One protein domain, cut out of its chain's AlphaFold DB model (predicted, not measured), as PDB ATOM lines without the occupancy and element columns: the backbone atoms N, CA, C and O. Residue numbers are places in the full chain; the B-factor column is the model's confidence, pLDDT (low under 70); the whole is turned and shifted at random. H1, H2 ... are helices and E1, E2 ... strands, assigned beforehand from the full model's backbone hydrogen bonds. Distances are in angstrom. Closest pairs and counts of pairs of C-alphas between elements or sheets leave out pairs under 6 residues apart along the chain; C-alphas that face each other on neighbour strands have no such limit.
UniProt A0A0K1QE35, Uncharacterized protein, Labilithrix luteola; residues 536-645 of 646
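What this domain is: This is residues 536 to 645 of the 646 residues of an uncharacterized protein of Labilithrix luteola (UniProt A0A0K1QE35). A small closed barrel of five strands has a helical hairpin at its side: H2 packs on the outside of the barrel over E5, and H1 lies beyond H2, off the barrel. The printed part has 110 residues with two named helices and five named strands, in the order E1 H1 H2 E2 E3 E4 E5; the class is mixed, helices and strands. Round the ring run E1, E2, E3, E5, E4 and back to E1, antiparallel but for the parallel pair E3 and E5. The whole is compact, with a radius of gyration of the C-alphas of 13.5 A, and spans 40 by 26 by 18 A.

How they stand to each other: E1, residues 542 to 547, has antiparallel E2, residues 594 to 600, on one side, with N 599 and O 546 2.9 A apart, and antiparallel E4, residues 623 to 630, on the other, with N 545 and O 624 2.9 A apart. H1, residues 564 to 574, and H2, residues 579 to 588, touch as a helical hairpin at a shallow tilt of 14 degrees, their closest C-alphas, Val 571 and Val 582, 5.9 A apart. H2 is on the barrel at a height of 9.4 A, along E5, residues 636 to 644; their closest C-alphas, Ala 584 and Val 636, are 6.4 A apart. E2 and E3, residues 605 to 611, form a hairpin, with N 598 and O 607 2.8 A apart. E3 is parallel to E5, with N 610 and O 637 2.8 A apart. E4 and E5 form a hairpin, with N 629 and O 638 2.8 A apart. Every O i to N i+4 pair is within hydrogen-bond range in H2, and 6 of 7 in H1.

Where its parts are: E1 begins at C-alpha 542 (11.779, 30.507, 26.579), and E5, 21.7 A long, ends at C-alpha 644 (7.014, 19.680, 22.645). E4, 20.0 A, bends by 58 degrees at residue 627, and E5 by 74 degrees at residue 640.

The domain as a whole: The C-alphas farthest apart, Glu 536 and Gly 559, are 42.6 A apart. The printed part has no cut. The links E1 to H1 and E3 to E4 are long. No printed residue is under 70 in pLDDT.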
ATOM      1  N   GLU A 536       7.078  32.072  17.246       92.12
ATOM      2  CA  GLU A 536       6.030  32.650  18.089       92.12
ATOM      3  C   GLU A 536       6.079  32.175  19.550       92.12
ATOM      4  O   GLU A 536       5.574  32.862  20.435       92.12
ATOM      5  N   ALA A 537       6.716  31.031  19.826       90.06
ATOM      6  CA  ALA A 537       6.903  30.524  21.183       90.06
ATOM      7  C   ALA A 537       8.157  31.087  21.889       90.06
ATOM      8  O   ALA A 537       8.409  30.747  23.049       90.06
ATOM      9  N   CYS A 538       8.942  31.939  21.219       94.81
ATOM     10  CA  CYS A 538      10.094  32.618  21.812       94.81
ATOM     11  C   CYS A 538       9.653  33.690  22.824       94.81
ATOM     12  O   CYS A 538       8.773  34.506  22.553       94.81
ATOM     13  N   SER A 539      10.308  33.738  23.983       95.25
ATOM     14  CA  SER A 539      10.148  34.791  24.992       95.25
ATOM     15  C   SER A 539      11.479  35.073  25.700       95.25
ATOM     16  O   SER A 539      12.499  34.452  25.411       95.25
ATOM     17  N   SER A 540      11.498  36.003  26.657       93.69
ATOM     18  CA  SER A 540      12.695  36.267  27.472       93.69
ATOM     19  C   SER A 540      13.142  35.064  28.314       93.69
ATOM     20  O   SER A 540      14.308  34.988  28.683       93.69
ATOM     21  N   GLU A 541      12.235  34.129  28.608       95.75
ATOM     22  CA  GLU A 541      12.485  32.951  29.457       95.75
ATOM     23  C   GLU A 541      12.377  31.629  28.692       95.75
ATOM     24  O   GLU A 541      12.630  30.554  29.243       95.75
ATOM     25  N   ARG A 542      11.970  31.684  27.420       96.25
ATOM     26  CA  ARG A 542      11.779  30.507  26.579       96.25
ATOM     27  C   ARG A 542      12.412  30.691  25.222       96.25
ATOM     28  O   ARG A 542      12.208  31.710  24.573       96.25
ATOM     29  N   PHE A 543      13.101  29.661  24.757       96.81
ATOM     30  CA  PHE A 543      13.503  29.583  23.364       96.81
ATOM     31  C   PHE A 543      13.012  28.293  22.726       96.81
ATOM     32  O   PHE A 543      12.777  27.289  23.400       96.81
ATOM     33  N   VAL A 544      12.858  28.322  21.410       96.50
ATOM     34  CA  VAL A 544      12.583  27.134  20.611       96.50
ATOM     35  C   VAL A 544      13.878  26.679  19.975       96.50
ATOM     36  O   VAL A 544      14.650  27.488  19.462       96.50
ATOM     37  N   GLY A 545      14.132  25.381  20.019       95.38
ATOM     38  CA  GLY A 545      15.400  24.855  19.569       95.38
ATOM     39  C   GLY A 545      15.405  23.361  19.352       95.38
ATOM     40  O   GLY A 545      14.384  22.687  19.484       95.38
ATOM     41  N   ARG A 546      16.589  22.839  19.066       95.31
ATOM     42  CA  ARG A 546      16.841  21.403  18.962       95.31
ATOM     43  C   ARG A 546      18.155  21.058  19.641       95.31
ATOM     44  O   ARG A 546      19.163  21.721  19.398       95.31
ATOM     45  N   ALA A 547      18.146  20.009  20.458       95.50
ATOM     46  CA  ALA A 547      19.362  19.443  21.028       95.50
ATOM     47  C   ALA A 547      20.062  18.525  20.014       95.50
ATOM     48  O   ALA A 547      19.408  17.795  19.269       95.50
ATOM     49  N   ASP A 548      21.392  18.543  19.984       95.62
ATOM     50  CA  ASP A 548      22.173  17.554  19.244       95.62
ATOM     51  C   ASP A 548      22.263  16.261  20.069       95.62
ATOM     52  O   ASP A 548      22.920  16.251  21.124       95.62
ATOM     53  N   PRO A 549      21.627  15.165  19.613       92.75
ATOM     54  CA  PRO A 549      21.505  13.931  20.387       92.75
ATOM     55  C   PRO A 549      22.860  13.308  20.732       92.75
ATOM     56  O   PRO A 549      22.994  12.653  21.767       92.75
ATOM     57  N   SER A 550      23.877  13.529  19.898       94.56
ATOM     58  CA  SER A 550      25.206  12.937  20.047       94.56
ATOM     59  C   SER A 550      26.085  13.687  21.056       94.56
ATOM     60  O   SER A 550      27.121  13.182  21.500       94.56
ATOM     61  N   THR A 551      25.669  14.888  21.460       96.31
ATOM     62  CA  THR A 551      26.443  15.768  22.346       96.31
ATOM     63  C   THR A 551      25.971  15.724  23.794       96.31
ATOM     64  O   THR A 551      26.558  16.389  24.641       96.31
ATOM     65  N   ARG A 552      24.937  14.938  24.118       96.25
ATOM     66  CA  ARG A 552      24.464  14.804  25.498       96.25
ATOM     67  C   ARG A 552      25.487  14.049  26.352       96.25
ATOM     68  O   ARG A 552      25.716  12.859  26.130       96.25
ATOM     69  N   LEU A 553      26.053  14.709  27.358       96.31
ATOM     70  CA  LEU A 553      26.989  14.129  28.326       96.31
ATOM     71  C   LEU A 553      26.472  14.369  29.746       96.31
ATOM     72  O   LEU A 553      26.012  15.461  30.047       96.31
ATOM     73  N   VAL A 554      26.549  13.368  30.625       96.94
ATOM     74  CA  VAL A 554      26.319  13.560  32.068       96.94
ATOM     75  C   VAL A 554      27.681  13.718  32.725       96.94
ATOM     76  O   VAL A 554      28.555  12.880  32.514       96.94
ATOM     77  N   VAL A 555      27.863  14.795  33.482       97.56
ATOM     78  CA  VAL A 555      29.142  15.125  34.107       97.56
ATOM     79  C   VAL A 555      29.330  14.257  35.344       97.56
ATOM     80  O   VAL A 555      28.588  14.379  36.316       97.56
ATOM     81  N   ALA A 556      30.310  13.365  35.313       97.81
ATOM     82  CA  ALA A 556      30.729  12.588  36.468       97.81
ATOM     83  C   ALA A 556      31.442  13.476  37.498       97.81
ATOM     84  O   ALA A 556      32.006  14.521  37.170       97.81
ATOM     85  N   GLU A 557      31.445  13.040  38.753       97.56
ATOM     86  CA  GLU A 557      32.195  13.728  39.807       97.56
ATOM     87  C   GLU A 557      33.705  13.653  39.558       97.56
ATOM     88  O   GLU A 557      34.387  14.669  39.611       97.56
ATOM     89  N   HIS A 558      34.198  12.473  39.178       97.25
ATOM     90  CA  HIS A 558      35.617  12.209  38.957       97.25
ATOM     91  C   HIS A 558      35.853  11.377  37.693       97.25
ATOM     92  O   HIS A 558      34.941  10.714  37.191       97.25
ATOM     93  N   GLY A 559      37.096  11.373  37.217       93.12
ATOM     94  CA  GLY A 559      37.576  10.494  36.151       93.12
ATOM     95  C   GLY A 559      37.845  11.208  34.829       93.12
ATOM     96  O   GLY A 559      37.955  12.428  34.766       93.12
ATOM     97  N   GLU A 560      37.975  10.433  33.757       91.81
ATOM     98  CA  GLU A 560      38.213  10.936  32.399       91.81
ATOM     99  C   GLU A 560      36.904  11.173  31.632       91.81
ATOM    100  O   GLU A 560      35.836  10.683  32.009       91.81
ATOM    101  N   GLY A 561      36.979  11.930  30.536       92.69
ATOM    102  CA  GLY A 561      35.825  12.207  29.684       92.69
ATOM    103  C   GLY A 561      34.981  13.350  30.238       92.69
ATOM    104  O   GLY A 561      35.501  14.419  30.556       92.69
ATOM    105  N   ALA A 562      33.668  13.151  30.333       95.62
ATOM    106  CA  ALA A 562      32.758  14.146  30.892       95.62
ATOM    107  C   ALA A 562      32.768  14.093  32.427       95.62
ATOM    108  O   ALA A 562      31.898  13.470  33.025       95.62
ATOM    109  N   SER A 563      33.744  14.733  33.065       97.44
ATOM    110  CA  SER A 563      33.890  14.778  34.526       97.44
ATOM    111  C   SER A 563      34.225  16.185  35.021       97.44
ATOM    112  O   SER A 563      34.676  17.029  34.240       97.44
ATOM    113  N   MET A 564      34.055  16.445  36.321       97.38
ATOM    114  CA  MET A 564      34.494  17.714  36.914       97.38
ATOM    115  C   MET A 564      36.016  17.901  36.837       97.38
ATOM    116  O   MET A 564      36.464  19.029  36.633       97.38
ATOM    117  N   ASP A 565      36.802  16.820  36.897       95.50
ATOM    118  CA  ASP A 565      38.260  16.869  36.710       95.50
ATOM    119  C   ASP A 565      38.615  17.410  35.315       95.50
ATOM    120  O   ASP A 565      39.444  18.314  35.163       95.50
ATOM    121  N   THR A 566      37.941  16.909  34.276       94.56
ATOM    122  CA  THR A 566      38.138  17.369  32.899       94.56
ATOM    123  C   THR A 566      37.604  18.784  32.680       94.56
ATOM    124  O   THR A 566      38.230  19.571  31.962       94.56
ATOM    125  N   VAL A 567      36.472  19.145  33.295       95.44
ATOM    126  CA  VAL A 567      35.948  20.522  33.264       95.44
ATOM    127  C   VAL A 567      36.976  21.487  33.850       95.44
ATOM    128  O   VAL A 567      37.297  22.475  33.195       95.44
ATOM    129  N   ALA A 568      37.549  21.178  35.016       94.19
ATOM    130  CA  ALA A 568      38.559  22.015  35.658       94.19
ATOM    131  C   ALA A 568      39.798  22.213  34.768       94.19
ATOM    132  O   ALA A 568      40.249  23.347  34.588       94.19
ATOM    133  N   ARG A 569      40.301  21.138  34.139       90.69
ATOM    134  CA  ARG A 569      41.421  21.217  33.180       90.69
ATOM    135  C   ARG A 569      41.100  22.110  31.982       90.69
ATOM    136  O   ARG A 569      41.893  22.977  31.625       90.69
ATOM    137  N   ASN A 570      39.932  21.922  31.367       92.06
ATOM    138  CA  ASN A 570      39.518  22.718  30.210       92.06
ATOM    139  C   ASN A 570      39.318  24.198  30.579       92.06
ATOM    140  O   ASN A 570      39.746  25.083  29.839       92.06
ATOM    141  N   VAL A 571      38.712  24.476  31.735       92.25
ATOM    142  CA  VAL A 571      38.470  25.834  32.235       92.25
ATOM    143  C   VAL A 571      39.772  26.578  32.541       92.25
ATOM    144  O   VAL A 571      39.881  27.759  32.205       92.25
ATOM    145  N   ALA A 572      40.768  25.907  33.124       88.88
ATOM    146  CA  ALA A 572      42.065  26.515  33.422       88.88
ATOM    147  C   ALA A 572      42.716  27.124  32.168       88.88
ATOM    148  O   ALA A 572      43.227  28.244  32.215       88.88
ATOM    149  N   PHE A 573      42.624  26.425  31.035       84.75
ATOM    150  CA  PHE A 573      43.092  26.936  29.751       84.75
ATOM    151  C   PHE A 573      42.165  28.032  29.197       84.75
ATOM    152  O   PHE A 573      42.619  29.125  28.852       84.75
ATOM    153  N   LEU A 574      40.849  27.779  29.160       88.94
ATOM    154  CA  LEU A 574      39.859  28.705  28.588       88.94
ATOM    155  C   LEU A 574      39.842  30.077  29.267       88.94
ATOM    156  O   LEU A 574      39.496  31.071  28.628       88.94
ATOM    157  N   ARG A 575      40.255  30.160  30.536       90.25
ATOM    158  CA  ARG A 575      40.269  31.400  31.322       90.25
ATOM    159  C   ARG A 575      41.099  32.506  30.671       90.25
ATOM    160  O   ARG A 575      40.768  33.677  30.826       90.25
ATOM    161  N   LYS A 576      42.134  32.143  29.908       85.12
ATOM    162  CA  LYS A 576      42.973  33.093  29.160       85.12
ATOM    163  C   LYS A 576      42.281  33.658  27.915       85.12
ATOM    164  O   LYS A 576      42.700  34.692  27.410       85.12
ATOM    165  N   HIS A 577      41.244  32.984  27.422       86.31
ATOM    166  CA  HIS A 577      40.603  33.284  26.143       86.31
ATOM    167  C   HIS A 577      39.193  33.857  26.285       86.31
ATOM    168  O   HIS A 577      38.804  34.692  25.473       86.31
ATOM    169  N   ASN A 578      38.418  33.422  27.283       91.88
ATOM    170  CA  ASN A 578      37.075  33.940  27.532       91.88
ATOM    171  C   ASN A 578      36.673  33.768  29.006       91.88
ATOM    172  O   ASN A 578      36.239  32.699  29.443       91.88
ATOM    173  N   ALA A 579      36.809  34.853  29.770       94.12
ATOM    174  CA  ALA A 579      36.504  34.870  31.196       94.12
ATOM    175  C   ALA A 579      35.005  34.696  31.498       94.12
ATOM    176  O   ALA A 579      34.676  33.996  32.455       94.12
ATOM    177  N   SER A 580      34.098  35.274  30.694       95.62
ATOM    178  CA  SER A 580      32.649  35.134  30.916       95.62
ATOM    179  C   SER A 580      32.190  33.697  30.707       95.62
ATOM    180  O   SER A 580      31.436  33.170  31.524       95.62
ATOM    181  N   TYR A 581      32.694  33.029  29.665       94.81
ATOM    182  CA  TYR A 581      32.380  31.627  29.393       94.81
ATOM    183  C   TYR A 581      32.847  30.727  30.535       94.81
ATOM    184  O   TYR A 581      32.084  29.904  31.031       94.81
ATOM    185  N   VAL A 582      34.080  30.929  31.013       95.06
ATOM    186  CA  VAL A 582      34.598  30.219  32.189       95.06
ATOM    187  C   VAL A 582      33.731  30.454  33.418       95.06
ATOM    188  O   VAL A 582      33.347  29.486  34.071       95.06
ATOM    189  N   GLN A 583      33.365  31.705  33.699       96.81
ATOM    190  CA  GLN A 583      32.505  32.038  34.831       96.81
ATOM    191  C   GLN A 583      31.150  31.322  34.744       96.81
ATOM    192  O   GLN A 583      30.667  30.803  35.748       96.81
ATOM    193  N   ALA A 584      30.549  31.249  33.554       96.94
ATOM    194  CA  ALA A 584      29.303  30.523  33.337       96.94
ATOM    195  C   ALA A 584      29.458  29.011  33.574       96.94
ATOM    196  O   ALA A 584      28.636  28.405  34.258       96.94
ATOM    197  N   ILE A 585      30.531  28.395  33.069       97.12
ATOM    198  CA  ILE A 585      30.801  26.964  33.273       97.12
ATOM    199  C   ILE A 585      31.032  26.658  34.758       97.12
ATOM    200  O   ILE A 585      30.421  25.739  35.301       97.12
ATOM    201  N   GLU A 586      31.859  27.451  35.439       96.69
ATOM    202  CA  GLU A 586      32.144  27.296  36.869       96.69
ATOM    203  C   GLU A 586      30.921  27.564  37.752       96.69
ATOM    204  O   GLU A 586      30.818  27.000  38.842       96.69
ATOM    205  N   ALA A 587      29.972  28.390  37.313       97.69
ATOM    206  CA  ALA A 587      28.733  28.640  38.042       97.69
ATOM    207  C   ALA A 587      27.707  27.508  37.872       97.69
ATOM    208  O   ALA A 587      27.060  27.122  38.844       97.69
ATOM    209  N   GLU A 588      27.569  26.965  36.661       97.44
ATOM    210  CA  GLU A 588      26.421  26.121  36.306       97.44
ATOM    211  C   GLU A 588      26.751  24.623  36.226       97.44
ATOM    212  O   GLU A 588      25.895  23.783  36.514       97.44
ATOM    213  N   VAL A 589      27.976  24.249  35.840       97.69
ATOM    214  CA  VAL A 589      28.338  22.842  35.612       97.69
ATOM    215  C   VAL A 589      28.706  22.163  36.928       97.69
ATOM    216  O   VAL A 589      29.609  22.593  37.645       97.69
ATOM    217  N   ARG A 590      27.993  21.085  37.261       97.75
ATOM    218  CA  ARG A 590      28.171  20.292  38.487       97.75
ATOM    219  C   ARG A 590      28.111  18.801  38.162       97.75
ATOM    220  O   ARG A 590      27.508  18.416  37.160       97.75
ATOM    221  N   ALA A 591      28.678  17.972  39.036       97.88
ATOM    222  CA  ALA A 591      28.514  16.525  38.960       97.88
ATOM    223  C   ALA A 591      27.018  16.145  38.958       97.88
ATOM    224  O   ALA A 591      26.210  16.754  39.657       97.88
ATOM    225  N   GLY A 592      26.645  15.169  38.133       97.00
ATOM    226  CA  GLY A 592      25.265  14.726  37.926       97.00
ATOM    227  C   GLY A 592      24.458  15.567  36.931       97.00
ATOM    228  O   GLY A 592      23.412  15.106  36.477       97.00
ATOM    229  N   ARG A 593      24.929  16.757  36.530       97.56
ATOM    230  CA  ARG A 593      24.252  17.573  35.507       97.56
ATOM    231  C   ARG A 593      24.505  17.020  34.111       97.56
ATOM    232  O   ARG A 593      25.572  16.478  33.822       97.56
ATOM    233  N   ALA A 594      23.526  17.191  33.230       97.06
ATOM    234  CA  ALA A 594      23.664  16.924  31.810       97.06
ATOM    235  C   ALA A 594      24.057  18.194  31.045       97.06
ATOM    236  O   ALA A 594      23.576  19.291  31.329       97.06
ATOM    237  N   LEU A 595      24.919  18.011  30.052       97.44
ATOM    238  CA  LEU A 595      25.371  19.012  29.100       97.44
ATOM    239  C   LEU A 595      24.957  18.579  27.694       97.44
ATOM    240  O   LEU A 595      25.029  17.391  27.378       97.44
ATOM    241  N   ALA A 596      24.542  19.512  26.843       97.31
ATOM    242  CA  ALA A 596      24.275  19.249  25.428       97.31
ATOM    243  C   ALA A 596      24.415  20.525  24.596       97.31
ATOM    244  O   ALA A 596      24.151  21.620  25.092       97.31
ATOM    245  N   LEU A 597      24.771  20.393  23.316       97.38
ATOM    246  CA  LEU A 597      24.601  21.496  22.374       97.38
ATOM    247  C   LEU A 597      23.129  21.598  22.002       97.38
ATOM    248  O   LEU A 597      22.505  20.610  21.615       97.38
ATOM    249  N   VAL A 598      22.589  22.805  22.102       97.19
ATOM    250  CA  VAL A 598      21.223  23.119  21.705       97.19
ATOM    251  C   VAL A 598      21.266  24.309  20.765       97.19
ATOM    252  O   VAL A 598      21.839  25.347  21.086       97.19
ATOM    253  N   TYR A 599      20.672  24.161  19.587       97.50
ATOM    254  CA  TYR A 599      20.457  25.291  18.700       97.50
ATOM    255  C   TYR A 599      19.278  26.119  19.204       97.50
ATOM    256  O   TYR A 599      18.162  25.610  19.257       97.50
ATOM    257  N   ASP A 600      19.529  27.371  19.577       97.44
ATOM    258  CA  ASP A 600      18.509  28.350  19.939       97.44
ATOM    259  C   ASP A 600      18.085  29.100  18.671       97.44
ATOM    260  O   ASP A 600      18.816  29.955  18.163       97.44
ATOM    261  N   ALA A 601      16.907  28.763  18.141       96.62
ATOM    262  CA  ALA A 601      16.388  29.367  16.918       96.62
ATOM    263  C   ALA A 601      15.926  30.817  17.116       96.62
ATOM    264  O   ALA A 601      15.880  31.567  16.143       96.62
ATOM    265  N   CYS A 602      15.628  31.227  18.353       96.31
ATOM    266  CA  CYS A 602      15.256  32.603  18.674       96.31
ATOM    267  C   CYS A 602      16.479  33.526  18.599       96.31
ATOM    268  O   CYS A 602      16.384  34.650  18.113       96.31
ATOM    269  N   ALA A 603      17.634  33.041  19.059       96.19
ATOM    270  CA  ALA A 603      18.902  33.765  18.989       96.19
ATOM    271  C   ALA A 603      19.672  33.527  17.678       96.19
ATOM    272  O   ALA A 603      20.570  34.297  17.344       96.19
ATOM    273  N   GLY A 604      19.357  32.456  16.946       96.00
ATOM    274  CA  GLY A 604      20.098  32.046  15.756       96.00
ATOM    275  C   GLY A 604      21.504  31.533  16.076       96.00
ATOM    276  O   GLY A 604      22.428  31.750  15.291       96.00
ATOM    277  N   THR A 605      21.695  30.897  17.236       96.62
ATOM    278  CA  THR A 605      23.018  30.459  17.719       96.62
ATOM    279  C   THR A 605      22.953  29.104  18.410       96.62
ATOM    280  O   THR A 605      22.025  28.846  19.175       96.62
ATOM    281  N   ALA A 606      23.968  28.259  18.221       97.25
ATOM    282  CA  ALA A 606      24.152  27.077  19.062       97.25
ATOM    283  C   ALA A 606      24.696  27.475  20.443       97.25
ATOM    284  O   ALA A 606      25.621  28.276  20.535       97.25
ATOM    285  N   ARG A 607      24.135  26.902  21.509       97.12
ATOM    286  CA  ARG A 607      24.491  27.160  22.909       97.12
ATOM    287  C   ARG A 607      24.786  25.847  23.628       97.12
ATOM    288  O   ARG A 607      24.252  24.800  23.266       97.12
ATOM    289  N   LEU A 608      25.613  25.902  24.663       97.56
ATOM    290  CA  LEU A 608      25.802  24.807  25.603       97.56
ATOM    291  C   LEU A 608      24.716  24.884  26.681       97.56
ATOM    292  O   LEU A 608      24.715  25.792  27.512       97.56
ATOM    293  N   ALA A 609      23.789  23.934  26.664       97.62
ATOM    294  CA  ALA A 609      22.756  23.803  27.678       97.62
ATOM    295  C   ALA A 609      23.260  22.971  28.860       97.62
ATOM    296  O   ALA A 609      23.767  21.866  28.669       97.62
ATOM    297  N   VAL A 610      23.062  23.485  30.073       97.88
ATOM    298  CA  VAL A 610      23.318  22.806  31.347       97.88
ATOM    299  C   VAL A 610      21.984  22.501  32.016       97.88
ATOM    300  O   VAL A 610      21.177  23.401  32.252       97.88
ATOM    301  N   THR A 611      21.713  21.240  32.330       97.56
ATOM    302  CA  THR A 611      20.380  20.822  32.784       97.56
ATOM    303  C   THR A 611      20.410  19.573  33.668       97.56
ATOM    304  O   THR A 611      21.475  18.992  33.883       97.56
ATOM    305  N   ASP A 612      19.259  19.171  34.202       96.62
ATOM    306  CA  ASP A 612      19.101  17.866  34.843       96.62
ATOM    307  C   ASP A 612      18.973  16.756  33.782       96.62
ATOM    308  O   ASP A 612      18.432  16.993  32.695       96.62
ATOM    309  N   PRO A 613      19.484  15.536  34.036       95.06
ATOM    310  CA  PRO A 613      19.512  14.470  33.032       95.06
ATOM    311  C   PRO A 613      18.155  14.097  32.419       95.06
ATOM    312  O   PRO A 613      18.123  13.608  31.289       95.06
ATOM    313  N   ASP A 614      17.061  14.301  33.140       94.06
ATOM    314  CA  ASP A 614      15.684  14.008  32.739       94.06
ATOM    315  C   ASP A 614      15.063  15.083  31.830       94.06
ATOM    316  O   ASP A 614      14.153  14.785  31.057       94.06
ATOM    317  N   VAL A 615      15.584  16.311  31.852       94.38
ATOM    318  CA  VAL A 615      15.055  17.432  31.056       94.38
ATOM    319  C   VAL A 615      15.379  17.290  29.568       94.38
ATOM    320  O   VAL A 615      14.585  17.709  28.724       94.38
ATOM    321  N   LEU A 616      16.525  16.699  29.223       88.62
ATOM    322  CA  LEU A 616      16.939  16.426  27.843       88.62
ATOM    323  C   LEU A 616      16.978  14.910  27.601       88.62
ATOM    324  O   LEU A 616      17.982  14.272  27.946       88.62
ATOM    325  N   PRO A 617      15.924  14.311  27.015       80.06
ATOM    326  CA  PRO A 617      15.926  12.887  26.717       80.06
ATOM    327  C   PRO A 617      17.035  12.535  25.719       80.06
ATOM    328  O   PRO A 617      17.281  13.240  24.740       80.06
ATOM    329  N   ALA A 618      17.731  11.429  25.981       85.44
ATOM    330  CA  ALA A 618      18.784  10.946  25.098       85.44
ATOM    331  C   ALA A 618      18.202  10.543  23.732       85.44
ATOM    332  O   ALA A 618      17.171   9.879  23.666       85.44
ATOM    333  N   GLY A 619      18.884  10.924  22.649       85.56
ATOM    334  CA  GLY A 619      18.482  10.568  21.284       85.56
ATOM    335  C   GLY A 619      17.315  11.380  20.712       85.56
ATOM    336  O   GLY A 619      16.914  11.121  19.580       85.56
ATOM    337  N   ASP A 620      16.774  12.355  21.446       84.06
ATOM    338  CA  ASP A 620      15.693  13.204  20.947       84.06
ATOM    339  C   ASP A 620      16.247  14.378  20.123       84.06
ATOM    340  O   ASP A 620      16.783  15.344  20.665       84.06
ATOM    341  N   ALA A 621      16.105  14.282  18.800       87.06
ATOM    342  CA  ALA A 621      16.442  15.340  17.850       87.06
ATOM    343  C   ALA A 621      15.212  16.174  17.433       87.06
ATOM    344  O   ALA A 621      15.238  16.843  16.398       87.06
ATOM    345  N   THR A 622      14.105  16.114  18.178       92.00
ATOM    346  CA  THR A 622      12.908  16.902  17.862       92.00
ATOM    347  C   THR A 622      13.053  18.362  18.283       92.00
ATOM    348  O   THR A 622      13.800  18.712  19.201       92.00
ATOM    349  N   VAL A 623      12.332  19.237  17.579       94.38
ATOM    350  CA  VAL A 623      12.226  20.652  17.944       94.38
ATOM    351  C   VAL A 623      11.376  20.773  19.209       94.38
ATOM    352  O   VAL A 623      10.264  20.248  19.278       94.38
ATOM    353  N   ARG A 624      11.900  21.482  20.208       95.56
ATOM    354  CA  ARG A 624      11.294  21.654  21.531       95.56
ATOM    355  C   ARG A 624      11.303  23.113  21.959       95.56
ATOM    356  O   ARG A 624      12.154  23.892  21.534       95.56
ATOM    357  N   ALA A 625      10.377  23.454  22.847       96.06
ATOM    358  CA  ALA A 625      10.451  24.673  23.636       96.06
ATOM    359  C   ALA A 625      11.254  24.391  24.911       96.06
ATOM    360  O   ALA A 625      10.985  23.418  25.620       96.06
ATOM    361  N   PHE A 626      12.222  25.248  25.206       96.62
ATOM    362  CA  PHE A 626      13.098  25.174  26.367       96.62
ATOM    363  C   PHE A 626      12.842  26.375  27.262       96.62
ATOM    364  O   PHE A 626      12.953  27.512  26.811       96.62
ATOM    365  N   THR A 627      12.531  26.127  28.533       97.12
ATOM    366  CA  THR A 627      12.559  27.188  29.549       97.12
ATOM    367  C   THR A 627      13.980  27.280  30.082       97.12
ATOM    368  O   THR A 627      14.552  26.261  30.484       97.12
ATOM    369  N   TYR A 628      14.559  28.476  30.067       97.75
ATOM    370  CA  TYR A 628      15.967  28.664  30.394       97.75
ATOM    371  C   TYR A 628      16.218  29.911  31.234       97.75
ATOM    372  O   TYR A 628      15.439  30.863  31.230       97.75
ATOM    373  N   ARG A 629      17.356  29.904  31.928       97.12
ATOM    374  CA  ARG A 629      17.937  31.069  32.586       97.12
ATOM    375  C   ARG A 629      19.239  31.451  31.869       97.12
ATOM    376  O   ARG A 629      20.079  30.568  31.660       97.12
ATOM    377  N   PRO A 630      19.435  32.731  31.506       96.88
ATOM    378  CA  PRO A 630      20.712  33.194  30.977       96.88
ATOM    379  C   PRO A 630      21.815  33.100  32.043       96.88
ATOM    380  O   PRO A 630      21.554  33.164  33.249       96.88
ATOM    381  N   THR A 631      23.056  32.950  31.591       97.19
ATOM    382  CA  THR A 631      24.247  32.914  32.452       97.19
ATOM    383  C   THR A 631      25.128  34.139  32.184       97.19
ATOM    384  O   THR A 631      24.719  35.053  31.466       97.19
ATOM    385  N   ALA A 632      26.330  34.181  32.765       95.56
ATOM    386  CA  ALA A 632      27.303  35.242  32.503       95.56
ATOM    387  C   ALA A 632      27.769  35.292  31.033       95.56
ATOM    388  O   ALA A 632      28.245  36.334  30.587       95.56
ATOM    389  N   ASP A 633      27.624  34.194  30.282       96.25
ATOM    390  CA  ASP A 633      27.979  34.120  28.866       96.25
ATOM    391  C   ASP A 633      26.778  33.646  28.033       96.25
ATOM    392  O   ASP A 633      26.170  32.624  28.360       96.25
ATOM    393  N   PRO A 634      26.416  34.338  26.939       95.06
ATOM    394  CA  PRO A 634      25.251  33.978  26.127       95.06
ATOM    395  C   PRO A 634      25.377  32.613  25.432       95.06
ATOM    396  O   PRO A 634      24.368  32.072  24.975       95.06
ATOM    397  N   MET A 635      26.584  32.045  25.343       95.50
ATOM    398  CA  MET A 635      26.815  30.713  24.784       95.50
ATOM    399  C   MET A 635      26.522  29.588  25.779       95.50
ATOM    400  O   MET A 635      26.533  28.426  25.375       95.50
ATOM    401  N   VAL A 636      26.265  29.895  27.054       97.31
ATOM    402  CA  VAL A 636      25.933  28.915  28.095       97.31
ATOM    403  C   VAL A 636      24.576  29.263  28.698       97.31
ATOM    404  O   VAL A 636      24.324  30.399  29.099       97.31
ATOM    405  N   VAL A 637      23.683  28.282  28.776       97.69
ATOM    406  CA  VAL A 637      22.330  28.466  29.317       97.69
ATOM    407  C   VAL A 637      21.974  27.355  30.286       97.69
ATOM    408  O   VAL A 637      22.333  26.200  30.069       97.69
ATOM    409  N   THR A 638      21.208  27.687  31.323       97.81
ATOM    410  CA  THR A 638      20.679  26.686  32.255       97.81
ATOM    411  C   THR A 638      19.236  26.383  31.893       97.81
ATOM    412  O   THR A 638      18.377  27.255  31.997       97.81
ATOM    413  N   VAL A 639      18.961  25.158  31.450       97.69
ATOM    414  CA  VAL A 639      17.625  24.726  31.012       97.69
ATOM    415  C   VAL A 639      16.925  24.023  32.171       97.69
ATOM    416  O   VAL A 639      17.486  23.098  32.758       97.69
ATOM    417  N   SER A 640      15.711  24.457  32.508       96.38
ATOM    418  CA  SER A 640      14.928  23.918  33.633       96.38
ATOM    419  C   SER A 640      13.818  22.967  33.199       96.38
ATOM    420  O   SER A 640      13.422  22.085  33.950       96.38
ATOM    421  N   SER A 641      13.298  23.138  31.987       93.94
ATOM    422  CA  SER A 641      12.312  22.233  31.406       93.94
ATOM    423  C   SER A 641      12.398  22.259  29.890       93.94
ATOM    424  O   SER A 641      12.798  23.260  29.287       93.94
ATOM    425  N   SER A 642      11.989  21.157  29.270       91.38
ATOM    426  CA  SER A 642      11.776  21.098  27.835       91.38
ATOM    427  C   SER A 642      10.460  20.391  27.536       91.38
ATOM    428  O   SER A 642      10.073  19.445  28.224       91.38
ATOM    429  N   GLY A 643       9.750  20.870  26.525       89.69
ATOM    430  CA  GLY A 643       8.472  20.307  26.113       89.69
ATOM    431  C   GLY A 643       8.299  20.362  24.602       89.69
ATOM    432  O   GLY A 643       8.989  21.139  23.933       89.69
ATOM    433  N   PRO A 644       7.389  19.547  24.045       87.12
ATOM    434  CA  PRO A 644       7.014  19.680  22.645       87.12
ATOM    435  C   PRO A 644       6.475  21.092  22.405       87.12
ATOM    436  O   PRO A 644       5.783  21.651  23.264       87.12
ATOM    437  N   VAL A 645       6.783  21.665  21.243       83.00
ATOM    438  CA  VAL A 645       6.120  22.904  20.836       83.00
ATOM    439  C   VAL A 645       4.673  22.556  20.491       83.00
ATOM    440  O   VAL A 645       4.442  21.643  19.696       83.00
TER     441      VAL A 645